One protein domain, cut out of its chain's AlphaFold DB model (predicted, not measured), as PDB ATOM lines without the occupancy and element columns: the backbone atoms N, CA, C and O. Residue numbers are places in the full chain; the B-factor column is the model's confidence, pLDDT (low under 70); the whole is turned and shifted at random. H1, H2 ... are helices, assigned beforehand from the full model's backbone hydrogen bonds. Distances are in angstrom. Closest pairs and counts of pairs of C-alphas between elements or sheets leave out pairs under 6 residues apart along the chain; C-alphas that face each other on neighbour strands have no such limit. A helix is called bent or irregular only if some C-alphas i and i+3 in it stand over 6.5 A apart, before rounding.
ATOM      1  N   ASP A 174       9.295 -14.055  48.433       51.03
ATOM      2  CA  ASP A 174       8.043 -13.524  48.986       51.03
ATOM      3  C   ASP A 174       6.870 -13.679  47.992       51.03
ATOM      4  O   ASP A 174       5.805 -14.173  48.349       51.03
ATOM      5  N   GLU A 175       7.078 -13.387  46.705       56.34
ATOM      6  CA  GLU A 175       6.091 -13.587  45.632       56.34
ATOM      7  C   GLU A 175       5.779 -15.074  45.427       56.34
ATOM      8  O   GLU A 175       4.627 -15.456  45.206       56.34
ATOM      9  N   LYS A 176       6.794 -15.941  45.536       56.50
ATOM     10  CA  LYS A 176       6.601 -17.399  45.513       56.50
ATOM     11  C   LYS A 176       5.783 -17.870  46.712       56.50
ATOM     12  O   LYS A 176       4.925 -18.735  46.548       56.50
ATOM     13  N   SER A 177       6.035 -17.298  47.890       64.50
ATOM     14  CA  SER A 177       5.290 -17.578  49.119       64.50
ATOM     15  C   SER A 177       3.815 -17.174  48.996       64.50
ATOM     16  O   SER A 177       2.943 -17.976  49.333       64.50
ATOM     17  N   ASP A 178       3.523 -16.000  48.429       64.88
ATOM     18  CA  ASP A 178       2.155 -15.495  48.236       64.88
ATOM     19  C   ASP A 178       1.365 -16.302  47.195       64.88
ATOM     20  O   ASP A 178       0.204 -16.665  47.412       64.88
ATOM     21  N   ILE A 179       2.000 -16.653  46.070       66.94
ATOM     22  CA  ILE A 179       1.393 -17.512  45.041       66.94
ATOM     23  C   ILE A 179       1.093 -18.901  45.616       66.94
ATOM     24  O   ILE A 179       0.053 -19.502  45.308       66.94
ATOM     25  N   LEU A 180       1.984 -19.418  46.464       69.94
ATOM     26  CA  LEU A 180       1.805 -20.708  47.115       69.94
ATOM     27  C   LEU A 180       0.653 -20.676  48.127       69.94
ATOM     28  O   LEU A 180      -0.199 -21.569  48.095       69.94
ATOM     29  N   LEU A 181       0.556 -19.612  48.929       70.94
ATOM     30  CA  LEU A 181      -0.543 -19.375  49.868       70.94
ATOM     31  C   LEU A 181      -1.895 -19.296  49.139       70.94
ATOM     32  O   LEU A 181      -2.866 -19.952  49.532       70.94
ATOM     33  N   GLN A 182      -1.959 -18.559  48.026       72.12
ATOM     34  CA  GLN A 182      -3.169 -18.448  47.208       72.12
ATOM     35  C   GLN A 182      -3.564 -19.798  46.589       72.12
ATOM     36  O   GLN A 182      -4.748 -20.151  46.552       72.12
ATOM     37  N   SER A 183      -2.575 -20.577  46.145       72.69
ATOM     38  CA  SER A 183      -2.782 -21.912  45.580       72.69
ATOM     39  C   SER A 183      -3.319 -22.895  46.623       72.69
ATOM     40  O   SER A 183      -4.290 -23.603  46.350       72.69
ATOM     41  N   LEU A 184      -2.751 -22.910  47.832       78.38
ATOM     42  CA  LEU A 184      -3.227 -23.736  48.946       78.38
ATOM     43  C   LEU A 184      -4.639 -23.340  49.380       78.38
ATOM     44  O   LEU A 184      -5.509 -24.203  49.486       78.38
ATOM     45  N   THR A 185      -4.901 -22.039  49.522       77.44
ATOM     46  CA  THR A 185      -6.230 -21.511  49.860       77.44
ATOM     47  C   THR A 185      -7.276 -21.933  48.825       77.44
ATOM     48  O   THR A 185      -8.388 -22.330  49.172       77.44
ATOM     49  N   PHE A 186      -6.930 -21.908  47.533       75.44
ATOM     50  CA  PHE A 186      -7.820 -22.377  46.470       75.44
ATOM     51  C   PHE A 186      -8.082 -23.888  46.551       75.44
ATOM     52  O   PHE A 186      -9.229 -24.317  46.404       75.44
ATOM     53  N   LEU A 187      -7.044 -24.689  46.803       81.88
ATOM     54  CA  LEU A 187      -7.146 -26.148  46.902       81.88
ATOM     55  C   LEU A 187      -7.872 -26.627  48.163       81.88
ATOM     56  O   LEU A 187      -8.459 -27.708  48.137       81.88
ATOM     57  N   LEU A 188      -7.878 -25.831  49.234       82.00
ATOM     58  CA  LEU A 188      -8.628 -26.115  50.455       82.00
ATOM     59  C   LEU A 188     -10.138 -25.924  50.278       82.00
ATOM     60  O   LEU A 188     -10.909 -26.656  50.889       82.00
ATOM     61  N   ARG A 189     -10.596 -25.017  49.404       80.75
ATOM     62  CA  ARG A 189     -12.033 -24.695  49.250       80.75
ATOM     63  C   ARG A 189     -12.950 -25.912  49.046       80.75
ATOM     64  O   ARG A 189     -13.972 -25.967  49.724       80.75
ATOM     65  N   PRO A 190     -12.645 -26.886  48.164       80.25
ATOM     66  CA  PRO A 190     -13.480 -28.079  48.009       80.25
ATOM     67  C   PRO A 190     -13.491 -28.971  49.254       80.25
ATOM     68  O   PRO A 190     -14.504 -29.605  49.533       80.25
ATOM     69  N   LEU A 191     -12.378 -29.017  49.997       83.62
ATOM     70  CA  LEU A 191     -12.265 -29.780  51.238       83.62
ATOM     71  C   LEU A 191     -13.086 -29.123  52.354       83.62
ATOM     72  O   LEU A 191     -13.859 -29.806  53.013       83.62
ATOM     73  N   ILE A 192     -13.008 -27.797  52.491       82.31
ATOM     74  CA  ILE A 192     -13.831 -27.022  53.428       82.31
ATOM     75  C   ILE A 192     -15.319 -27.159  53.093       82.31
ATOM     76  O   ILE A 192     -16.126 -27.447  53.970       82.31
ATOM     77  N   ASP A 193     -15.705 -27.030  51.823       78.56
ATOM     78  CA  ASP A 193     -17.108 -27.197  51.425       78.56
ATOM     79  C   ASP A 193     -17.619 -28.619  51.702       78.56
ATOM     80  O   ASP A 193     -18.750 -28.798  52.157       78.56
ATOM     81  N   TYR A 194     -16.769 -29.634  51.504       83.38
ATOM     82  CA  TYR A 194     -17.058 -31.009  51.902       83.38
ATOM     83  C   TYR A 194     -17.267 -31.131  53.416       83.38
ATOM     84  O   TYR A 194     -18.257 -31.736  53.827       83.38
ATOM     85  N   ILE A 195     -16.389 -30.538  54.231       82.12
ATOM     86  CA  ILE A 195     -16.450 -30.612  55.697       82.12
ATOM     87  C   ILE A 195     -17.751 -29.995  56.212       82.12
ATOM     88  O   ILE A 195     -18.550 -30.684  56.841       82.12
ATOM     89  N   TYR A 196     -18.031 -28.745  55.840       77.31
ATOM     90  CA  TYR A 196     -19.218 -28.014  56.298       77.31
ATOM     91  C   TYR A 196     -20.536 -28.604  55.768       77.31
ATOM     92  O   TYR A 196     -21.572 -28.506  56.421       77.31
ATOM     93  N   THR A 197     -20.522 -29.236  54.589       77.75
ATOM     94  CA  THR A 197     -21.700 -29.951  54.070       77.75
ATOM     95  C   THR A 197     -21.913 -31.285  54.789       77.75
ATOM     96  O   THR A 197     -23.052 -31.694  54.994       77.75
ATOM     97  N   THR A 198     -20.836 -31.985  55.148       80.25
ATOM     98  CA  THR A 198     -20.907 -33.297  55.813       80.25
ATOM     99  C   THR A 198     -21.258 -33.157  57.293       80.25
ATOM    100  O   THR A 198     -22.015 -33.977  57.801       80.25
ATOM    101  N   ALA A 199     -20.798 -32.083  57.939       75.94
ATOM    102  CA  ALA A 199     -21.173 -31.705  59.301       75.94
ATOM    103  C   ALA A 199     -22.619 -31.173  59.416       75.94
ATOM    104  O   ALA A 199     -23.093 -30.924  60.513       75.94
ATOM    105  N   GLY A 200     -23.343 -30.997  58.301       68.25
ATOM    106  CA  GLY A 200     -24.748 -30.566  58.317       68.25
ATOM    107  C   GLY A 200     -24.978 -29.057  58.459       68.25
ATOM    108  O   GLY A 200     -26.127 -28.629  58.435       68.25
ATOM    109  N   ILE A 201     -23.913 -28.252  58.503       67.38
ATOM    110  CA  ILE A 201     -23.959 -26.798  58.752       67.38
ATOM    111  C   ILE A 201     -24.374 -25.995  57.510       67.38
ATOM    112  O   ILE A 201     -24.990 -24.933  57.605       67.38
ATOM    113  N   ARG A 202     -24.065 -26.481  56.301       63.25
ATOM    114  CA  ARG A 202     -24.527 -25.861  55.044       63.25
ATOM    115  C   ARG A 202     -25.709 -26.615  54.445       63.25
ATOM    116  O   ARG A 202     -25.619 -27.810  54.169       63.25
ATOM    117  N   GLU A 203     -26.790 -25.893  54.122       53.09
ATOM    118  CA  GLU A 203     -27.918 -26.467  53.380       53.09
ATOM    119  C   GLU A 203     -27.451 -27.086  52.050       53.09
ATOM    120  O   GLU A 203     -26.808 -26.432  51.221       53.09
ATOM    121  N   HIS A 204     -27.860 -28.337  51.808       46.62
ATOM    122  CA  HIS A 204     -27.691 -29.040  50.538       46.62
ATOM    123  C   HIS A 204     -28.377 -28.284  49.382       46.62
ATOM    124  O   HIS A 204     -29.495 -28.610  48.964       46.62
ATOM    125  N   ARG A 205     -27.700 -27.291  48.794       40.62
ATOM    126  CA  ARG A 205     -28.141 -26.649  47.553       40.62
ATOM    127  C   ARG A 205     -28.077 -27.664  46.413       40.62
ATOM    128  O   ARG A 205     -27.059 -27.852  45.756       40.62
ATOM    129  N   PRO A 212     -18.876 -39.337  44.550       59.50
ATOM    130  CA  PRO A 212     -17.921 -40.069  45.373       59.50
ATOM    131  C   PRO A 212     -16.504 -39.668  44.944       59.50
ATOM    132  O   PRO A 212     -16.230 -39.650  43.743       59.50
ATOM    133  N   GLY A 213     -15.637 -39.331  45.903       74.62
ATOM    134  CA  GLY A 213     -14.245 -38.953  45.635       74.62
ATOM    135  C   GLY A 213     -13.870 -37.490  45.898       74.62
ATOM    136  O   GLY A 213     -12.702 -37.157  45.750       74.62
ATOM    137  N   VAL A 214     -14.803 -36.593  46.260       78.94
ATOM    138  CA  VAL A 214     -14.488 -35.150  46.428       78.94
ATOM    139  C   VAL A 214     -13.450 -34.907  47.528       78.94
ATOM    140  O   VAL A 214     -12.525 -34.123  47.316       78.94
ATOM    141  N   LYS A 215     -13.577 -35.591  48.673       86.12
ATOM    142  CA  LYS A 215     -12.629 -35.491  49.792       86.12
ATOM    143  C   LYS A 215     -11.253 -36.008  49.372       86.12
ATOM    144  O   LYS A 215     -10.253 -35.308  49.514       86.12
ATOM    145  N   GLU A 216     -11.227 -37.196  48.774       88.19
ATOM    146  CA  GLU A 216     -10.013 -37.883  48.345       88.19
ATOM    147  C   GLU A 216      -9.283 -37.107  47.242       88.19
ATOM    148  O   GLU A 216      -8.058 -37.020  47.253       88.19
ATOM    149  N   ASP A 217     -10.010 -36.511  46.296       83.31
ATOM    150  CA  ASP A 217      -9.431 -35.709  45.217       83.31
ATOM    151  C   ASP A 217      -8.913 -34.359  45.719       83.31
ATOM    152  O   ASP A 217      -7.844 -33.924  45.284       83.31
ATOM    153  N   ALA A 218      -9.610 -33.718  46.662       85.94
ATOM    154  CA  ALA A 218      -9.128 -32.493  47.295       85.94
ATOM    155  C   ALA A 218      -7.829 -32.750  48.073       85.94
ATOM    156  O   ALA A 218      -6.823 -32.081  47.828       85.94
ATOM    157  N   ILE A 219      -7.808 -33.787  48.918       90.00
ATOM    158  CA  ILE A 219      -6.613 -34.206  49.662       90.00
ATOM    159  C   ILE A 219      -5.480 -34.567  48.696       90.00
ATOM    160  O   ILE A 219      -4.361 -34.085  48.855       90.00
ATOM    161  N   ARG A 220      -5.753 -35.338  47.636       90.69
ATOM    162  CA  ARG A 220      -4.749 -35.703  46.622       90.69
ATOM    163  C   ARG A 220      -4.109 -34.475  45.975       90.69
ATOM    164  O   ARG A 220      -2.894 -34.471  45.779       90.69
ATOM    165  N   ASN A 221      -4.896 -33.448  45.657       87.69
ATOM    166  CA  ASN A 221      -4.398 -32.219  45.038       87.69
ATOM    167  C   ASN A 221      -3.562 -31.377  46.013       87.69
ATOM    168  O   ASN A 221      -2.488 -30.909  45.635       87.69
ATOM    169  N   ILE A 222      -4.002 -31.241  47.269       89.69
ATOM    170  CA  ILE A 222      -3.244 -30.549  48.327       89.69
ATOM    171  C   ILE A 222      -1.900 -31.248  48.551       89.69
ATOM    172  O   ILE A 222      -0.846 -30.613  48.543       89.69
ATOM    173  N   VAL A 223      -1.913 -32.576  48.671       90.88
ATOM    174  CA  VAL A 223      -0.709 -33.390  48.876       90.88
ATOM    175  C   VAL A 223       0.226 -33.325  47.669       90.88
ATOM    176  O   VAL A 223       1.443 -33.281  47.841       90.88
ATOM    177  N   ALA A 224      -0.307 -33.296  46.444       86.44
ATOM    178  CA  ALA A 224       0.504 -33.133  45.241       86.44
ATOM    179  C   ALA A 224       1.271 -31.802  45.256       86.44
ATOM    180  O   ALA A 224       2.456 -31.786  44.921       86.44
ATOM    181  N   LEU A 225       0.631 -30.717  45.705       83.69
ATOM    182  CA  LEU A 225       1.290 -29.425  45.882       83.69
ATOM    183  C   LEU A 225       2.323 -29.469  47.020       83.69
ATOM    184  O   LEU A 225       3.462 -29.065  46.811       83.69
ATOM    185  N   CYS A 226       1.978 -30.060  48.168       84.25
ATOM    186  CA  CYS A 226       2.881 -30.204  49.320       84.25
ATOM    187  C   CYS A 226       4.128 -31.056  49.037       84.25
ATOM    188  O   CYS A 226       5.155 -30.909  49.696       84.25
ATOM    189  N   ARG A 227       4.051 -31.973  48.065       85.12
ATOM    190  CA  ARG A 227       5.202 -32.764  47.599       85.12
ATOM    191  C   ARG A 227       6.037 -32.037  46.551       85.12
ATOM    192  O   ARG A 227       7.215 -32.354  46.408       85.12
ATOM    193  N   LYS A 228       5.427 -31.123  45.796       80.00
ATOM    194  CA  LYS A 228       6.102 -30.342  44.759       80.00
ATOM    195  C   LYS A 228       6.861 -29.159  45.361       80.00
ATOM    196  O   LYS A 228       7.996 -28.914  44.967       80.00
ATOM    197  N   GLU A 229       6.252 -28.471  46.324       81.00
ATOM    198  CA  GLU A 229       6.757 -27.227  46.902       81.00
ATOM    199  C   GLU A 229       7.190 -27.419  48.360       81.00
ATOM    200  O   GLU A 229       6.432 -27.912  49.194       81.00
ATOM    201  N   LYS A 230       8.418 -27.001  48.692       75.19
ATOM    202  CA  LYS A 230       9.053 -27.299  49.992       75.19
ATOM    203  C   LYS A 230       8.366 -26.622  51.188       75.19
ATOM    204  O   LYS A 230       8.373 -27.188  52.276       75.19
ATOM    205  N   LEU A 231       7.803 -25.426  50.999       75.38
ATOM    206  CA  LEU A 231       7.163 -24.634  52.066       75.38
ATOM    207  C   LEU A 231       5.654 -24.885  52.195       75.38
ATOM    208  O   LEU A 231       5.051 -24.495  53.192       75.38
ATOM    209  N   ALA A 232       5.048 -25.580  51.230       78.19
ATOM    210  CA  ALA A 232       3.598 -25.726  51.145       78.19
ATOM    211  C   ALA A 232       2.991 -26.461  52.346       78.19
ATOM    212  O   ALA A 232       1.897 -26.125  52.778       78.19
ATOM    213  N   GLY A 233       3.706 -27.439  52.911       78.06
ATOM    214  CA  GLY A 233       3.246 -28.152  54.104       78.06
ATOM    215  C   GLY A 233       3.151 -27.255  55.342       78.06
ATOM    216  O   GLY A 233       2.199 -27.382  56.103       78.06
ATOM    217  N   ALA A 234       4.107 -26.340  55.531       77.81
ATOM    218  CA  ALA A 234       4.119 -25.422  56.671       77.81
ATOM    219  C   ALA A 234       3.042 -24.336  56.522       77.81
ATOM    220  O   ALA A 234       2.278 -24.103  57.452       77.81
ATOM    221  N   GLN A 235       2.913 -23.754  55.326       80.19
ATOM    222  CA  GLN A 235       1.860 -22.775  55.027       80.19
ATOM    223  C   GLN A 235       0.454 -23.380  55.092       80.19
ATOM    224  O   GLN A 235      -0.494 -22.713  55.489       80.19
ATOM    225  N   LEU A 236       0.298 -24.656  54.719       85.75
ATOM    226  CA  LEU A 236      -0.965 -25.369  54.890       85.75
ATOM    227  C   LEU A 236      -1.375 -25.406  56.365       85.75
ATOM    228  O   LEU A 236      -2.535 -25.154  56.669       85.75
ATOM    229  N   VAL A 237      -0.441 -25.718  57.266       84.50
ATOM    230  CA  VAL A 237      -0.707 -25.724  58.710       84.50
ATOM    231  C   VAL A 237      -1.048 -24.324  59.199       84.50
ATOM    232  O   VAL A 237      -2.050 -24.184  59.887       84.50
ATOM    233  N   GLU A 238      -0.287 -23.306  58.789       80.12
ATOM    234  CA  GLU A 238      -0.534 -21.899  59.135       80.12
ATOM    235  C   GLU A 238      -1.968 -21.470  58.794       80.12
ATOM    236  O   GLU A 238      -2.666 -20.954  59.656       80.12
ATOM    237  N   ILE A 239      -2.459 -21.800  57.591       79.38
ATOM    238  CA  ILE A 239      -3.848 -21.518  57.187       79.38
ATOM    239  C   ILE A 239      -4.868 -22.251  58.076       79.38
ATOM    240  O   ILE A 239      -5.942 -21.722  58.351       79.38
ATOM    241  N   LEU A 240      -4.580 -23.486  58.504       83.38
ATOM    242  CA  LEU A 240      -5.514 -24.287  59.304       83.38
ATOM    243  C   LEU A 240      -5.639 -23.791  60.753       83.38
ATOM    244  O   LEU A 240      -6.725 -23.908  61.324       83.38
ATOM    245  N   ILE A 241      -4.554 -23.250  61.318       78.69
ATOM    246  CA  ILE A 241      -4.462 -22.784  62.714       78.69
ATOM    247  C   ILE A 241      -4.458 -21.253  62.845       78.69
ATOM    248  O   ILE A 241      -4.085 -20.737  63.891       78.69
ATOM    249  N   ASP A 242      -4.821 -20.514  61.797       73.31
ATOM    250  CA  ASP A 242      -4.886 -19.049  61.828       73.31
ATOM    251  C   ASP A 242      -6.042 -18.547  62.720       73.31
ATOM    252  O   ASP A 242      -7.127 -19.122  62.729       73.31
ATOM    253  N   ARG A 243      -5.843 -17.458  63.470       58.81
ATOM    254  CA  ARG A 243      -6.860 -16.933  64.404       58.81
ATOM    255  C   ARG A 243      -8.025 -16.218  63.707       58.81
ATOM    256  O   ARG A 243      -9.140 -16.224  64.218       58.81
ATOM    257  N   ASP A 244      -7.771 -15.582  62.567       51.19
ATOM    258  CA  ASP A 244      -8.741 -14.749  61.848       51.19
ATOM    259  C   ASP A 244      -9.452 -15.520  60.718       51.19
ATOM    260  O   ASP A 244     -10.533 -15.127  60.268       51.19
ATOM    261  N   VAL A 245      -8.837 -16.605  60.234       54.81
ATOM    262  CA  VAL A 245      -9.287 -17.384  59.065       54.81
ATOM    263  C   VAL A 245      -9.317 -18.899  59.328       54.81
ATOM    264  O   VAL A 245      -9.941 -19.639  58.562       54.81
ATOM    265  N   GLY A 246      -8.659 -19.381  60.385       55.78
ATOM    266  CA  GLY A 246      -8.419 -20.802  60.621       55.78
ATOM    267  C   GLY A 246      -9.687 -21.593  60.895       55.78
ATOM    268  O   GLY A 246     -10.578 -21.202  61.645       55.78
ATOM    269  N   HIS A 247      -9.764 -22.755  60.256       65.06
ATOM    270  CA  HIS A 247     -10.965 -23.584  60.253       65.06
ATOM    271  C   HIS A 247     -11.029 -24.600  61.403       65.06
ATOM    272  O   HIS A 247     -12.026 -25.311  61.513       65.06
ATOM    273  N   LEU A 248      -9.973 -24.688  62.224       66.38
ATOM    274  CA  LEU A 248      -9.943 -25.503  63.445       66.38
ATOM    275  C   LEU A 248     -10.438 -24.731  64.685       66.38
ATOM    276  O   LEU A 248     -10.874 -25.370  65.635       66.38
ATOM    277  N   SER A 249     -10.444 -23.389  64.623       55.28
ATOM    278  CA  SER A 249     -10.947 -22.435  65.640       55.28
ATOM    279  C   SER A 249     -12.480 -22.295  65.673       55.28
ATOM    280  O   SER A 249     -13.028 -21.353  66.242       55.28
ATOM    281  N   SER A 250     -13.199 -23.140  64.941       54.25
ATOM    282  CA  SER A 250     -14.661 -23.098  64.854       54.25
ATOM    283  C   SER A 250     -15.284 -24.391  65.375       54.25
ATOM    284  O   SER A 250     -16.325 -24.789  64.873       54.25
ATOM    285  N   CYS A 251     -14.593 -25.091  66.280       52.38
ATOM    286  CA  CYS A 251     -14.971 -26.418  66.777       52.38
ATOM    287  C   CYS A 251     -14.997 -26.477  68.322       52.38
ATOM    288  O   CYS A 251     -14.891 -27.564  68.886       52.38
ATOM    289  N   GLY A 252     -15.047 -25.325  69.001       43.56
ATOM    290  CA  GLY A 252     -14.923 -25.218  70.455       43.56
ATOM    291  C   GLY A 252     -16.168 -25.642  71.232       43.56
ATOM    292  O   GLY A 252     -17.278 -25.200  70.954       43.56
ATOM    293  N   TYR A 253     -15.961 -26.461  72.265       39.41
ATOM    294  CA  TYR A 253     -16.958 -26.768  73.292       39.41
ATOM    295  C   TYR A 253     -17.209 -25.538  74.178       39.41
ATOM    296  O   TYR A 253     -16.270 -25.051  74.804       39.41
ATOM    297  N   GLY A 254     -18.467 -25.093  74.308       44.16
ATOM    298  CA  GLY A 254     -18.845 -24.131  75.356       44.16
ATOM    299  C   GLY A 254     -19.778 -22.985  74.960       44.16
ATOM    300  O   GLY A 254     -19.601 -21.869  75.443       44.16
ATOM    301  N   LYS A 255     -20.796 -23.220  74.127       40.81
ATOM    302  CA  LYS A 255     -21.951 -22.310  74.065       40.81
ATOM    303  C   LYS A 255     -23.102 -22.955  74.816       40.81
ATOM    304  O   LYS A 255     -23.496 -24.057  74.468       40.81
ATOM    305  N   ASP A 256     -23.693 -22.235  75.768       44.41
ATOM    306  CA  ASP A 256     -24.907 -22.613  76.525       44.41
ATOM    307  C   ASP A 256     -26.165 -22.862  75.639       44.41
ATOM    308  O   ASP A 256     -27.288 -22.976  76.143       44.41
ATOM    309  N   ASP A 257     -25.997 -22.959  74.317       50.94
ATOM    310  CA  ASP A 257     -27.007 -23.273  73.317       50.94
ATOM    311  C   ASP A 257     -26.798 -24.709  72.802       50.94
ATOM    312  O   ASP A 257     -25.897 -24.981  72.010       50.94
ATOM    313  N   THR A 258     -27.686 -25.630  73.187       51.97
ATOM    314  CA  THR A 258     -27.626 -27.066  72.837       51.97
ATOM    315  C   THR A 258     -27.584 -27.375  71.331       51.97
ATOM    316  O   THR A 258     -27.201 -28.473  70.954       51.97
ATOM    317  N   GLU A 259     -28.003 -26.446  70.461       53.75
ATOM    318  CA  GLU A 259     -27.904 -26.613  68.997       53.75
ATOM    319  C   GLU A 259     -26.494 -26.301  68.462       53.75
ATOM    320  O   GLU A 259     -26.071 -26.910  67.485       53.75
ATOM    321  N   ALA A 260     -25.748 -25.395  69.107       53.91
ATOM    322  CA  ALA A 260     -24.381 -25.063  68.706       53.91
ATOM    323  C   ALA A 260     -23.399 -26.187  69.074       53.91
ATOM    324  O   ALA A 260     -22.513 -26.508  68.289       53.91
ATOM    325  N   GLU A 261     -23.612 -26.846  70.218       58.50
ATOM    326  CA  GLU A 261     -22.801 -27.995  70.646       58.50
ATOM    327  C   GLU A 261     -22.900 -29.181  69.666       58.50
ATOM    328  O   GLU A 261     -21.890 -29.814  69.362       58.50
ATOM    329  N   GLU A 262     -24.091 -29.460  69.115       61.38
ATOM    330  CA  GLU A 262     -24.285 -30.531  68.121       61.38
ATOM    331  C   GLU A 262     -23.603 -30.215  66.771       61.38
ATOM    332  O   GLU A 262     -23.096 -31.122  66.103       61.38
ATOM    333  N   GLU A 263     -23.566 -28.941  66.360       66.19
ATOM    334  CA  GLU A 263     -22.884 -28.494  65.135       66.19
ATOM    335  C   GLU A 263     -21.353 -28.532  65.279       66.19
ATOM    336  O   GLU A 263     -20.656 -28.999  64.367       66.19
ATOM    337  N   ASP A 264     -20.834 -28.106  66.433       65.50
ATOM    338  CA  ASP A 264     -19.402 -28.098  66.738       65.50
ATOM    339  C   ASP A 264     -18.858 -29.537  66.881       65.50
ATOM    340  O   ASP A 264     -17.803 -29.865  66.325       65.50
ATOM    341  N   GLU A 265     -19.619 -30.452  67.500       70.31
ATOM    342  CA  GLU A 265     -19.281 -31.883  67.559       70.31
ATOM    343  C   GLU A 265     -19.268 -32.522  66.155       70.31
ATOM    344  O   GLU A 265     -18.363 -33.295  65.812       70.31
ATOM    345  N   ALA A 266     -20.227 -32.168  65.293       72.56
ATOM    346  CA  ALA A 266     -20.275 -32.662  63.919       72.56
ATOM    347  C   ALA A 266     -19.092 -32.161  63.072       72.56
ATOM    348  O   ALA A 266     -18.530 -32.931  62.284       72.56
ATOM    349  N   LEU A 267     -18.678 -30.899  63.233       75.81
ATOM    350  CA  LEU A 267     -17.478 -30.361  62.585       75.81
ATOM    351  C   LEU A 267     -16.215 -31.059  63.062       75.81
ATOM    352  O   LEU A 267     -15.390 -31.444  62.230       75.81
ATOM    353  N   PHE A 268     -16.085 -31.250  64.374       82.00
ATOM    354  CA  PHE A 268     -14.938 -31.913  64.977       82.00
ATOM    355  C   PHE A 268     -14.733 -33.315  64.394       82.00
ATOM    356  O   PHE A 268     -13.637 -33.636  63.936       82.00
ATOM    357  N   VAL A 269     -15.792 -34.128  64.310       81.94
ATOM    358  CA  VAL A 269     -15.717 -35.497  63.766       81.94
ATOM    359  C   VAL A 269     -15.244 -35.512  62.309       81.94
ATOM    360  O   VAL A 269     -14.436 -36.361  61.919       81.94
ATOM    361  N   VAL A 270     -15.731 -34.582  61.483       83.06
ATOM    362  CA  VAL A 270     -15.355 -34.530  60.062       83.06
ATOM    363  C   VAL A 270     -13.932 -33.993  59.886       83.06
ATOM    364  O   VAL A 270     -13.180 -34.511  59.055       83.06
ATOM    365  N   TRP A 271     -13.527 -33.002  60.684       88.19
ATOM    366  CA  TRP A 271     -12.152 -32.502  60.708       88.19
ATOM    367  C   TRP A 271     -11.158 -33.556  61.183       88.19
ATOM    368  O   TRP A 271     -10.119 -33.731  60.548       88.19
ATOM    369  N   ASP A 272     -11.484 -34.298  62.237       89.25
ATOM    370  CA  ASP A 272     -10.651 -35.369  62.782       89.25
ATOM    371  C   ASP A 272     -10.333 -36.429  61.713       89.25
ATOM    372  O   ASP A 272      -9.172 -36.803  61.518       89.25
ATOM    373  N   ASP A 273     -11.331 -36.849  60.930       89.50
ATOM    374  CA  ASP A 273     -11.130 -37.779  59.815       89.50
ATOM    375  C   ASP A 273     -10.249 -37.185  58.697       89.50
ATOM    376  O   ASP A 273      -9.335 -37.853  58.192       89.50
ATOM    377  N   VAL A 274     -10.460 -35.913  58.343       91.19
ATOM    378  CA  VAL A 274      -9.662 -35.210  57.324       91.19
ATOM    379  C   VAL A 274      -8.203 -35.051  57.754       91.19
ATOM    380  O   VAL A 274      -7.302 -35.345  56.964       91.19
ATOM    381  N   LEU A 275      -7.939 -34.638  58.996       92.75
ATOM    382  CA  LEU A 275      -6.583 -34.477  59.521       92.75
ATOM    383  C   LEU A 275      -5.854 -35.825  59.600       92.75
ATOM    384  O   LEU A 275      -4.668 -35.912  59.256       92.75
ATOM    385  N   LYS A 276      -6.556 -36.907  59.972       92.62
ATOM    386  CA  LYS A 276      -6.011 -38.274  59.928       92.62
ATOM    387  C   LYS A 276      -5.656 -38.686  58.500       92.62
ATOM    388  O   LYS A 276      -4.614 -39.305  58.279       92.62
ATOM    389  N   GLU A 277      -6.486 -38.362  57.513       92.00
ATOM    390  CA  GLU A 277      -6.217 -38.699  56.112       92.00
ATOM    391  C   GLU A 277      -5.082 -37.869  55.497       92.00
ATOM    392  O   GLU A 277      -4.246 -38.427  54.779       92.00
ATOM    393  N   LEU A 278      -4.982 -36.581  55.832       91.88
ATOM    394  CA  LEU A 278      -3.840 -35.740  55.467       91.88
ATOM    395  C   LEU A 278      -2.543 -36.280  56.076       91.88
ATOM    396  O   LEU A 278      -1.564 -36.449  55.352       91.88
ATOM    397  N   SER A 279      -2.571 -36.675  57.353       92.75
ATOM    398  CA  SER A 279      -1.432 -37.300  58.044       92.75
ATOM    399  C   SER A 279      -0.984 -38.610  57.388       92.75
ATOM    400  O   SER A 279       0.207 -38.895  57.309       92.75
ATOM    401  N   ARG A 280      -1.922 -39.418  56.869       92.56
ATOM    402  CA  ARG A 280      -1.604 -40.651  56.119       92.56
ATOM    403  C   ARG A 280      -1.066 -40.369  54.719       92.56
ATOM    404  O   ARG A 280      -0.277 -41.153  54.194       92.56
ATOM    405  N   SER A 281      -1.538 -39.296  54.090       90.62
ATOM    406  CA  SER A 281      -1.257 -38.988  52.685       90.62
ATOM    407  C   SER A 281       0.011 -38.148  52.504       90.62
ATOM    408  O   SER A 281       0.671 -38.236  51.460       90.62
ATOM    409  N   TYR A 282       0.388 -37.368  53.517       91.81
ATOM    410  CA  TYR A 282       1.590 -36.542  53.554       91.81
ATOM    411  C   TYR A 282       2.323 -36.734  54.886       91.81
ATOM    412  O   TYR A 282       1.955 -36.155  55.900       91.81
ATOM    413  N   GLU A 283       3.382 -37.547  54.851       87.69
ATOM    414  CA  GLU A 283       4.186 -37.951  56.016       87.69
ATOM    415  C   GLU A 283       4.596 -36.787  56.950       87.69
ATOM    416  O   GLU A 283       4.425 -36.933  58.159       87.69
ATOM    417  N   PRO A 284       5.052 -35.610  56.460       84.56
ATOM    418  CA  PRO A 284       5.447 -34.505  57.340       84.56
ATOM    419  C   PRO A 284       4.282 -33.779  58.027       84.56
ATOM    420  O   PRO A 284       4.518 -33.027  58.969       84.56
ATOM    421  N   PHE A 285       3.039 -33.964  57.562       90.94
ATOM    422  CA  PHE A 285       1.886 -33.156  57.973       90.94
ATOM    423  C   PHE A 285       1.665 -33.161  59.486       90.94
ATOM    424  O   PHE A 285       1.526 -32.101  60.085       90.94
ATOM    425  N   LEU A 286       1.660 -34.347  60.103       88.81
ATOM    426  CA  LEU A 286       1.346 -34.490  61.524       88.81
ATOM    427  C   LEU A 286       2.374 -33.781  62.413       88.81
ATOM    428  O   LEU A 286       2.004 -33.130  63.384       88.81
ATOM    429  N   THR A 287       3.659 -33.887  62.063       84.56
ATOM    430  CA  THR A 287       4.727 -33.202  62.802       84.56
ATOM    431  C   THR A 287       4.603 -31.686  62.645       84.56
ATOM    432  O   THR A 287       4.617 -30.985  63.649       84.56
ATOM    433  N   LEU A 288       4.377 -31.190  61.421       85.50
ATOM    434  CA  LEU A 288       4.188 -29.756  61.167       85.50
ATOM    435  C   LEU A 288       2.962 -29.189  61.896       85.50
ATOM    436  O   LEU A 288       3.030 -28.085  62.424       85.50
ATOM    437  N   LEU A 289       1.859 -29.941  61.948       88.31
ATOM    438  CA  LEU A 289       0.628 -29.535  62.630       88.31
ATOM    439  C   LEU A 289       0.853 -29.372  64.138       88.31
ATOM    440  O   LEU A 289       0.506 -28.338  64.703       88.31
ATOM    441  N   VAL A 290       1.490 -30.362  64.772       86.81
ATOM    442  CA  VAL A 290       1.820 -30.326  66.206       86.81
ATOM    443  C   VAL A 290       2.812 -29.204  66.521       86.81
ATOM    444  O   VAL A 290       2.633 -28.495  67.511       86.81
ATOM    445  N   GLU A 291       3.839 -29.011  65.689       81.81
ATOM    446  CA  GLU A 291       4.802 -27.912  65.846       81.81
ATOM    447  C   GLU A 291       4.125 -26.542  65.724       81.81
ATOM    448  O   GLU A 291       4.361 -25.675  66.564       81.81
ATOM    449  N   GLY A 292       3.247 -26.365  64.730       81.44
ATOM    450  CA  GLY A 292       2.493 -25.130  64.520       81.44
ATOM    451  C   GLY A 292       1.577 -24.796  65.697       81.44
ATOM    452  O   GLY A 292       1.659 -23.696  66.238       81.44
ATOM    453  N   MET A 293       0.766 -25.760  66.149       85.25
ATOM    454  CA  MET A 293      -0.113 -25.595  67.319       85.25
ATOM    455  C   MET A 293       0.688 -25.246  68.579       85.25
ATOM    456  O   MET A 293       0.362 -24.293  69.281       85.25
ATOM    457  N   THR A 294       1.789 -25.966  68.828       81.81
ATOM    458  CA  THR A 294       2.673 -25.713  69.978       81.81
ATOM    459  C   THR A 294       3.265 -24.305  69.920       81.81
ATOM    460  O   THR A 294       3.291 -23.611  70.931       81.81
ATOM    461  N   ALA A 295       3.723 -23.856  68.746       79.56
ATOM    462  CA  ALA A 295       4.327 -22.538  68.582       79.56
ATOM    463  C   ALA A 295       3.336 -21.391  68.845       79.56
ATOM    464  O   ALA A 295       3.723 -20.396  69.460       79.56
ATOM    465  N   VAL A 296       2.075 -21.527  68.417       78.38
ATOM    466  CA  VAL A 296       1.019 -20.529  68.672       78.38
ATOM    467  C   VAL A 296       0.720 -20.430  70.170       78.38
ATOM    468  O   VAL A 296       0.780 -19.337  70.731       78.38
ATOM    469  N   LEU A 297       0.492 -21.566  70.832       79.00
ATOM    470  CA  LEU A 297       0.180 -21.629  72.266       79.00
ATOM    471  C   LEU A 297       1.319 -21.083  73.139       79.00
ATOM    472  O   LEU A 297       1.113 -20.260  74.027       79.00
ATOM    473  N   VAL A 298       2.554 -21.477  72.831       74.19
ATOM    474  CA  VAL A 298       3.755 -21.015  73.537       74.19
ATOM    475  C   VAL A 298       4.037 -19.527  73.290       74.19
ATOM    476  O   VAL A 298       4.588 -18.848  74.155       74.19
ATOM    477  N   SER A 299       3.656 -18.984  72.130       70.81
ATOM    478  CA  SER A 299       3.760 -17.540  71.875       70.81
ATOM    479  C   SER A 299       2.745 -16.746  72.704       70.81
ATOM    480  O   SER A 299       3.084 -15.672  73.198       70.81
ATOM    481  N   ALA A 300       1.546 -17.294  72.933       70.81
ATOM    482  CA  ALA A 300       0.537 -16.676  73.793       70.81
ATOM    483  C   ALA A 300       0.999 -16.554  75.260       70.81
ATOM    484  O   ALA A 300       0.690 -15.560  75.921       70.81
ATOM    485  N   ASP A 301       1.814 -17.498  75.753       63.19
ATOM    486  CA  ASP A 301       2.447 -17.394  77.080       63.19
ATOM    487  C   ASP A 301       3.342 -16.145  77.208       63.19
ATOM    488  O   ASP A 301       3.437 -15.553  78.283       63.19
ATOM    489  N   ALA A 302       4.009 -15.728  76.125       58.31
ATOM    490  CA  ALA A 302       4.915 -14.577  76.136       58.31
ATOM    491  C   ALA A 302       4.175 -13.227  76.125       58.31
ATOM    492  O   ALA A 302       4.667 -12.252  76.701       58.31
ATOM    493  N   ASP A 303       2.997 -13.169  75.499       54.88
ATOM    494  CA  ASP A 303       2.199 -11.944  75.370       54.88
ATOM    495  C   ASP A 303       1.411 -11.599  76.650       54.88
ATOM    496  O   ASP A 303       1.160 -10.421  76.922       54.88
ATOM    497  N   ASN A 304       1.097 -12.594  77.488       52.09
ATOM    498  CA  ASN A 304       0.286 -12.431  78.702       52.09
ATOM    499  C   ASN A 304       1.086 -12.180  80.002       52.09
ATOM    500  O   ASN A 304       0.520 -12.174  81.093       52.09
ATOM    501  N   THR A 318     -11.405 -18.566  74.886       63.72
ATOM    502  CA  THR A 318     -10.194 -18.211  74.118       63.72
ATOM    503  C   THR A 318      -9.813 -19.222  73.027       63.72
ATOM    504  O   THR A 318      -9.836 -20.431  73.221       63.72
ATOM    505  N   PHE A 319      -9.422 -18.703  71.857       71.94
ATOM    506  CA  PHE A 319      -8.921 -19.454  70.689       71.94
ATOM    507  C   PHE A 319      -7.795 -20.441  71.050       71.94
ATOM    508  O   PHE A 319      -7.675 -21.525  70.478       71.94
ATOM    509  N   GLU A 320      -6.975 -20.060  72.021       78.31
ATOM    510  CA  GLU A 320      -5.867 -20.839  72.544       78.31
ATOM    511  C   GLU A 320      -6.344 -22.131  73.248       78.31
ATOM    512  O   GLU A 320      -5.714 -23.175  73.097       78.31
ATOM    513  N   GLU A 321      -7.498 -22.128  73.923       73.62
ATOM    514  CA  GLU A 321      -8.071 -23.335  74.546       73.62
ATOM    515  C   GLU A 321      -8.571 -24.343  73.513       73.62
ATOM    516  O   GLU A 321      -8.286 -25.534  73.624       73.62
ATOM    517  N   GLU A 322      -9.265 -23.879  72.474       74.94
ATOM    518  CA  GLU A 322      -9.739 -24.746  71.389       74.94
ATOM    519  C   GLU A 322      -8.566 -25.387  70.637       74.94
ATOM    520  O   GLU A 322      -8.585 -26.574  70.293       74.94
ATOM    521  N   LEU A 323      -7.503 -24.610  70.411       81.75
ATOM    522  CA  LEU A 323      -6.289 -25.103  69.776       81.75
ATOM    523  C   LEU A 323      -5.562 -26.126  70.661       81.75
ATOM    524  O   LEU A 323      -5.044 -27.125  70.150       81.75
ATOM    525  N   PHE A 324      -5.553 -25.913  71.981       83.75
ATOM    526  CA  PHE A 324      -5.014 -26.878  72.934       83.75
ATOM    527  C   PHE A 324      -5.843 -28.165  72.990       83.75
ATOM    528  O   PHE A 324      -5.254 -29.241  72.985       83.75
ATOM    529  N   GLN A 325      -7.177 -28.097  72.948       83.06
ATOM    530  CA  GLN A 325      -8.038 -29.287  72.897       83.06
ATOM    531  C   GLN A 325      -7.760 -30.145  71.653       83.06
ATOM    532  O   GLN A 325      -7.662 -31.371  71.746       83.06
ATOM    533  N   TRP A 326      -7.549 -29.522  70.488       87.25
ATOM    534  CA  TRP A 326      -7.104 -30.237  69.286       87.25
ATOM    535  C   TRP A 326      -5.740 -30.902  69.476       87.25
ATOM    536  O   TRP A 326      -5.551 -32.058  69.084       87.25
ATOM    537  N   LEU A 327      -4.790 -30.183  70.074       87.19
ATOM    538  CA  LEU A 327      -3.452 -30.697  70.347       87.19
ATOM    539  C   LEU A 327      -3.492 -31.871  71.340       87.19
ATOM    540  O   LEU A 327      -2.865 -32.903  71.088       87.19
ATOM    541  N   GLU A 328      -4.263 -31.755  72.420       85.25
ATOM    542  CA  GLU A 328      -4.497 -32.811  73.403       85.25
ATOM    543  C   GLU A 328      -5.126 -34.038  72.746       85.25
ATOM    544  O   GLU A 328      -4.594 -35.140  72.894       85.25
ATOM    545  N   HIS A 329      -6.186 -33.865  71.954       86.12
ATOM    546  CA  HIS A 329      -6.836 -34.955  71.225       86.12
ATOM    547  C   HIS A 329      -5.853 -35.693  70.308       86.12
ATOM    548  O   HIS A 329      -5.709 -36.917  70.379       86.12
ATOM    549  N   ILE A 330      -5.086 -34.956  69.497       88.00
ATOM    550  CA  ILE A 330      -4.082 -35.535  68.594       88.00
ATOM    551  C   ILE A 330      -3.001 -36.290  69.378       88.00
ATOM    552  O   ILE A 330      -2.542 -37.338  68.910       88.00
ATOM    553  N   LEU A 331      -2.582 -35.796  70.548       84.94
ATOM    554  CA  LEU A 331      -1.490 -36.361  71.348       84.94
ATOM    555  C   LEU A 331      -1.907 -37.524  72.260       84.94
ATOM    556  O   LEU A 331      -1.089 -38.420  72.496       84.94
ATOM    557  N   THR A 332      -3.158 -37.561  72.721       81.69
ATOM    558  CA  THR A 332      -3.617 -38.498  73.761       81.69
ATOM    559  C   THR A 332      -4.563 -39.581  73.240       81.69
ATOM    560  O   THR A 332      -4.432 -40.731  73.657       81.69
ATOM    561  N   ASP A 333      -5.432 -39.287  72.267       85.81
ATOM    562  CA  ASP A 333      -6.499 -40.203  71.837       85.81
ATOM    563  C   ASP A 333      -5.951 -41.478  71.161       85.81
ATOM    564  O   ASP A 333      -5.009 -41.437  70.359       85.81
ATOM    565  N   ASP A 334      -6.527 -42.643  71.468       84.38
ATOM    566  CA  ASP A 334      -6.060 -43.942  70.962       84.38
ATOM    567  C   ASP A 334      -6.216 -44.095  69.436       84.38
ATOM    568  O   ASP A 334      -5.417 -44.784  68.790       84.38
ATOM    569  N   ALA A 335      -7.193 -43.430  68.811       84.00
ATOM    570  CA  ALA A 335      -7.407 -43.474  67.365       84.00
ATOM    571  C   ALA A 335      -6.260 -42.809  66.584       84.00
ATOM    572  O   ALA A 335      -6.005 -43.156  65.424       84.00
ATOM    573  N   TRP A 336      -5.535 -41.890  67.222       87.69
ATOM    574  CA  TRP A 336      -4.345 -41.237  66.679       87.69
ATOM    575  C   TRP A 336      -3.045 -42.006  66.965       87.69
ATOM    576  O   TRP A 336      -2.033 -41.744  66.311       87.69
ATOM    577  N   ALA A 337      -3.052 -43.010  67.854       83.00
ATOM    578  CA  ALA A 337      -1.848 -43.721  68.298       83.00
ATOM    579  C   ALA A 337      -1.028 -44.324  67.143       83.00
ATOM    580  O   ALA A 337       0.201 -44.263  67.151       83.00
ATOM    581  N   SER A 338      -1.692 -44.873  66.120       84.38
ATOM    582  CA  SER A 338      -1.011 -45.430  64.939       84.38
ATOM    583  C   SER A 338      -0.245 -44.369  64.142       84.38
ATOM    584  O   SER A 338       0.897 -44.605  63.755       84.38
ATOM    585  N   LEU A 339      -0.839 -43.188  63.952       84.06
ATOM    586  CA  LEU A 339      -0.236 -42.074  63.222       84.06
ATOM    587  C   LEU A 339       0.865 -41.411  64.043       84.06
ATOM    588  O   LEU A 339       1.937 -41.149  63.504       84.06
ATOM    589  N   ARG A 340       0.647 -41.219  65.351       86.75
ATOM    590  CA  ARG A 340       1.674 -40.708  66.267       86.75
ATOM    591  C   ARG A 340       2.918 -41.583  66.251       86.75
ATOM    592  O   ARG A 340       4.010 -41.085  66.020       86.75
ATOM    593  N   ASN A 341       2.748 -42.892  66.431       79.94
ATOM    594  CA  ASN A 341       3.869 -43.829  66.469       79.94
ATOM    595  C   ASN A 341       4.613 -43.926  65.130       79.94
ATOM    596  O   ASN A 341       5.785 -44.297  65.113       79.94
ATOM    597  N   GLN A 342       3.931 -43.641  64.019       77.81
ATOM    598  CA  GLN A 342       4.507 -43.736  62.684       77.81
ATOM    599  C   GLN A 342       5.191 -42.440  62.228       77.81
ATOM    600  O   GLN A 342       6.226 -42.518  61.570       77.81
ATOM    601  N   TYR A 343       4.623 -41.276  62.554       78.25
ATOM    602  CA  TYR A 343       4.990 -40.003  61.923       78.25
ATOM    603  C   TYR A 343       5.402 -38.896  62.896       78.25
ATOM    604  O   TYR A 343       6.011 -37.923  62.455       78.25
ATOM    605  N   LEU A 344       5.081 -39.008  64.190       76.12
ATOM    606  CA  LEU A 344       5.383 -37.971  65.175       76.12
ATOM    607  C   LEU A 344       6.662 -38.304  65.948       76.12
ATOM    608  O   LEU A 344       6.810 -39.390  66.505       76.12
ATOM    609  N   VAL A 345       7.564 -37.326  66.052       66.62
ATOM    610  CA  VAL A 345       8.735 -37.400  66.935       66.62
ATOM    611  C   VAL A 345       8.562 -36.374  68.064       66.62
ATOM    612  O   VAL A 345       8.801 -35.186  67.831       66.62
ATOM    613  N   PRO A 346       8.192 -36.793  69.295       58.62
ATOM    614  CA  PRO A 346       7.828 -35.885  70.397       58.62
ATOM    615  C   PRO A 346       8.915 -34.890  70.833       58.62
ATOM    616  O   PRO A 346       8.643 -33.955  71.580       58.62
ATOM    617  N   THR A 347      10.162 -35.075  70.394       58.97
ATOM    618  CA  THR A 347      11.282 -34.190  70.735       58.97
ATOM    619  C   THR A 347      11.151 -32.788  70.142       58.97
ATOM    620  O   THR A 347      11.730 -31.867  70.707       58.97
ATOM    621  N   HIS A 348      10.404 -32.606  69.047       62.31
ATOM    622  CA  HIS A 348      10.268 -31.302  68.385       62.31
ATOM    623  C   HIS A 348       9.358 -30.340  69.157       62.31
ATOM    624  O   HIS A 348       9.787 -29.239  69.487       62.31
ATOM    625  N   ALA A 349       8.163 -30.781  69.563       63.22
ATOM    626  CA  ALA A 349       7.266 -29.982  70.407       63.22
ATOM    627  C   ALA A 349       7.931 -29.592  71.744       63.22
ATOM    628  O   ALA A 349       7.820 -28.455  72.197       63.22
ATOM    629  N   ARG A 350       8.723 -30.504  72.330       67.69
ATOM    630  CA  ARG A 350       9.535 -30.207  73.524       67.69
ATOM    631  C   ARG A 350      10.607 -29.160  73.268       67.69
ATOM    632  O   ARG A 350      10.833 -28.316  74.126       67.69
ATOM    633  N   ALA A 351      11.287 -29.228  72.125       64.44
ATOM    634  CA  ALA A 351      12.292 -28.238  71.765       64.44
ATOM    635  C   ALA A 351      11.666 -26.842  71.639       64.44
ATOM    636  O   ALA A 351      12.222 -25.900  72.191       64.44
ATOM    637  N   ILE A 352      10.478 -26.728  71.033       65.38
ATOM    638  CA  ILE A 352       9.741 -25.458  70.915       65.38
ATOM    639  C   ILE A 352       9.402 -24.882  72.300       65.38
ATOM    640  O   ILE A 352       9.674 -23.711  72.548       65.38
ATOM    641  N   CYS A 353       8.904 -25.710  73.227       67.31
ATOM    642  CA  CYS A 353       8.601 -25.282  74.601       67.31
ATOM    643  C   CYS A 353       9.856 -24.863  75.400       67.31
ATOM    644  O   CYS A 353       9.773 -24.042  76.309       67.31
ATOM    645  N   LEU A 354      11.025 -25.440  75.094       64.69
ATOM    646  CA  LEU A 354      12.293 -25.122  75.764       64.69
ATOM    647  C   LEU A 354      12.994 -23.891  75.160       64.69
ATOM    648  O   LEU A 354      13.648 -23.146  75.889       64.69
ATOM    649  N   GLU A 355      12.895 -23.685  73.843       58.81
ATOM    650  CA  GLU A 355      13.560 -22.591  73.120       58.81
ATOM    651  C   GLU A 355      12.882 -21.229  73.310       58.81
ATOM    652  O   GLU A 355      13.564 -20.203  73.283       58.81
ATOM    653  N   SER A 356      11.570 -21.200  73.544       57.22
ATOM    654  CA  SER A 356      10.802 -19.967  73.774       57.22
ATOM    655  C   SER A 356      11.181 -19.227  75.062       57.22
ATOM    656  O   SER A 356      10.769 -18.086  75.263       57.22
ATOM    657  N   GLY A 357      11.953 -19.855  75.958       51.38
ATOM    658  CA  GLY A 357      12.251 -19.322  77.289       51.38
ATOM    659  C   GLY A 357      11.042 -19.318  78.233       51.38
ATOM    660  O   GLY A 357      11.178 -18.884  79.373       51.38
ATOM    661  N   SER A 358       9.892 -19.832  77.783       51.09
ATOM    662  CA  SER A 358       8.622 -19.884  78.508       51.09
ATOM    663  C   SER A 358       8.378 -21.242  79.165       51.09
ATOM    664  O   SER A 358       7.238 -21.639  79.344       51.09
ATOM    665  N   ALA A 359       9.426 -21.957  79.586       51.12
ATOM    666  CA  ALA A 359       9.269 -23.214  80.331       51.12
ATOM    667  C   ALA A 359       8.467 -23.057  81.650       51.12
ATOM    668  O   ALA A 359       8.141 -24.054  82.288       51.12
ATOM    669  N   GLU A 360       8.169 -21.816  82.055       53.47
ATOM    670  CA  GLU A 360       7.314 -21.432  83.186       53.47
ATOM    671  C   GLU A 360       5.937 -20.861  82.758       53.47
ATOM    672  O   GLU A 360       5.184 -20.393  83.607       53.47
ATOM    673  N   GLY A 361       5.612 -20.859  81.459       66.50
ATOM    674  CA  GLY A 361       4.329 -20.418  80.900       66.50
ATOM    675  C   GLY A 361       3.219 -21.459  81.071       66.50
ATOM    676  O   GLY A 361       3.498 -22.652  81.219       66.50
ATOM    677  N   PHE A 362       1.963 -21.003  81.075       75.62
ATOM    678  CA  PHE A 362       0.792 -21.853  81.301       75.62
ATOM    679  C   PHE A 362       0.681 -22.930  80.214       75.62
ATOM    680  O   PHE A 362       0.721 -24.120  80.522       75.62
ATOM    681  N   TRP A 363       0.665 -22.536  78.939       78.44
ATOM    682  CA  TRP A 363       0.520 -23.478  77.831       78.44
ATOM    683  C   TRP A 363       1.733 -24.387  77.660       78.44
ATOM    684  O   TRP A 363       1.583 -25.579  77.392       78.44
ATOM    685  N   ALA A 364       2.944 -23.867  77.859       74.19
ATOM    686  CA  ALA A 364       4.153 -24.685  77.843       74.19
ATOM    687  C   ALA A 364       4.131 -25.791  78.920       74.19
ATOM    688  O   ALA A 364       4.636 -26.896  78.677       74.19
ATOM    689  N   SER A 365       3.535 -25.516  80.088       73.31
ATOM    690  CA  SER A 365       3.321 -26.504  81.152       73.31
ATOM    691  C   SER A 365       2.290 -27.553  80.737       73.31
ATOM    692  O   SER A 365       2.615 -28.740  80.729       73.31
ATOM    693  N   GLU A 366       1.098 -27.128  80.310       79.12
ATOM    694  CA  GLU A 366       0.011 -28.028  79.893       79.12
ATOM    695  C   GLU A 366       0.446 -28.967  78.751       79.12
ATOM    696  O   GLU A 366       0.277 -30.186  78.820       79.12
ATOM    697  N   ILE A 367       1.134 -28.434  77.734       80.56
ATOM    698  CA  ILE A 367       1.679 -29.221  76.614       80.56
ATOM    699  C   ILE A 367       2.714 -30.242  77.108       80.56
ATOM    700  O   ILE A 367       2.776 -31.374  76.619       80.56
ATOM    701  N   SER A 368       3.535 -29.874  78.093       76.44
ATOM    702  CA  SER A 368       4.547 -30.773  78.652       76.44
ATOM    703  C   SER A 368       3.939 -31.964  79.400       76.44
ATOM    704  O   SER A 368       4.552 -33.038  79.399       76.44
ATOM    705  N   GLU A 369       2.754 -31.810  79.998       76.56
ATOM    706  CA  GLU A 369       2.047 -32.886  80.704       76.56
ATOM    707  C   GLU A 369       1.433 -33.917  79.748       76.56
ATOM    708  O   GLU A 369       1.537 -35.124  79.992       76.56
ATOM    709  N   ILE A 370       0.871 -33.465  78.623       79.19
ATOM    710  CA  ILE A 370       0.225 -34.335  77.626       79.19
ATOM    711  C   ILE A 370       1.218 -34.994  76.651       79.19
ATOM    712  O   ILE A 370       0.890 -35.983  75.989       79.19
ATOM    713  N   LEU A 371       2.455 -34.488  76.548       72.75
ATOM    714  CA  LEU A 371       3.464 -35.033  75.636       72.75
ATOM    715  C   LEU A 371       3.946 -36.434  76.069       72.75
ATOM    716  O   LEU A 371       4.519 -36.588  77.155       72.75
TER     717      LEU A 371
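This is residues 174 to 205, 212 to 304 and 318 to 371 of the 719 residues of the protein "Glyoxalase II" of Trichophyton violaceum (UniProt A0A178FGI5). Two groups of helices are joined through H5: H6, H8 and H9 pack round H5, while H1, H2, H3 and H4 make the other group. H7 packs on H4 and H5 where the groups meet. The printed part has 179 residues with nine named helices, H1 to H9 in order, and no named strand: all helix. It is compact, with a radius of gyration of the C-alphas of 16.4 A, spanning 50 by 44 by 33 A.

H1, residues 174 to 198, one helix by its hydrogen bonds, is bent, with C-alphas 187 and 190 6.7 A apart; its arms are H1a, 174 to 187, and H1b, 190 to 198. Residues 214 to 219 of H2, 214 to 228, touch H1b, closest at C-alphas 218 and 191, 5.7 A. H3, 232 to 240, touches residues 180 to 185 of H1a, closest at C-alphas 236 and 184, 6.6 A. Residues 267 to 271 of H4, 258 to 281, touch H1b, closest at C-alphas 270 and 195, 6.0 A. The hub is H5, 285 to 303; its residues 285 to 292 touch H3, closest at C-alphas 289 and 237, 5.6 A. H6, 319 to 332, touches H5 at a steep tilt of 41 degrees, closest at C-alphas 320 and 297, 6.1 A. H7, 334 to 343, irregular with C-alphas 335 and 338 7.1 A apart, touches residues 276 to 280 of H4, closest at C-alphas 339 and 279, 7.1 A. H8, 347 to 355, touches residues 290 to 298 of H5, closest at C-alphas 349 and 291, 5.6 A. H8 and H9, 362 to 370, form a helical hairpin and only just touch, with 3 pairs of C-alphas within 8 A, the closest 353 and 364, 5.5 A. O i to N i+4 pairs are within hydrogen-bond range throughout H1a, H1b, H2, H3, H6, H8 and H9, and in 19 of 20 in H4, 14 of 15 in H5 and 4 of 6 in H7.

H1a begins at C-alpha 174 (8.043, -13.524, 48.986) and H9 ends at C-alpha 370 (0.225, -34.335, 77.626). H4 is 35.3 A long, H5 27.4 A and H2 21.2 A.

The C-alphas farthest apart, of Arg 205 and Gly 357, are 50.7 A apart. Residues 206 to 211 and 305 to 317 are not printed, with C-alpha gaps of 17.0 A and 12.8 A. The link H3 to H4 is long, 17 residues. The mean pLDDT of the printed part is 74.1; 58 residues are under 70, among them 243 to 264 and 345 to 361.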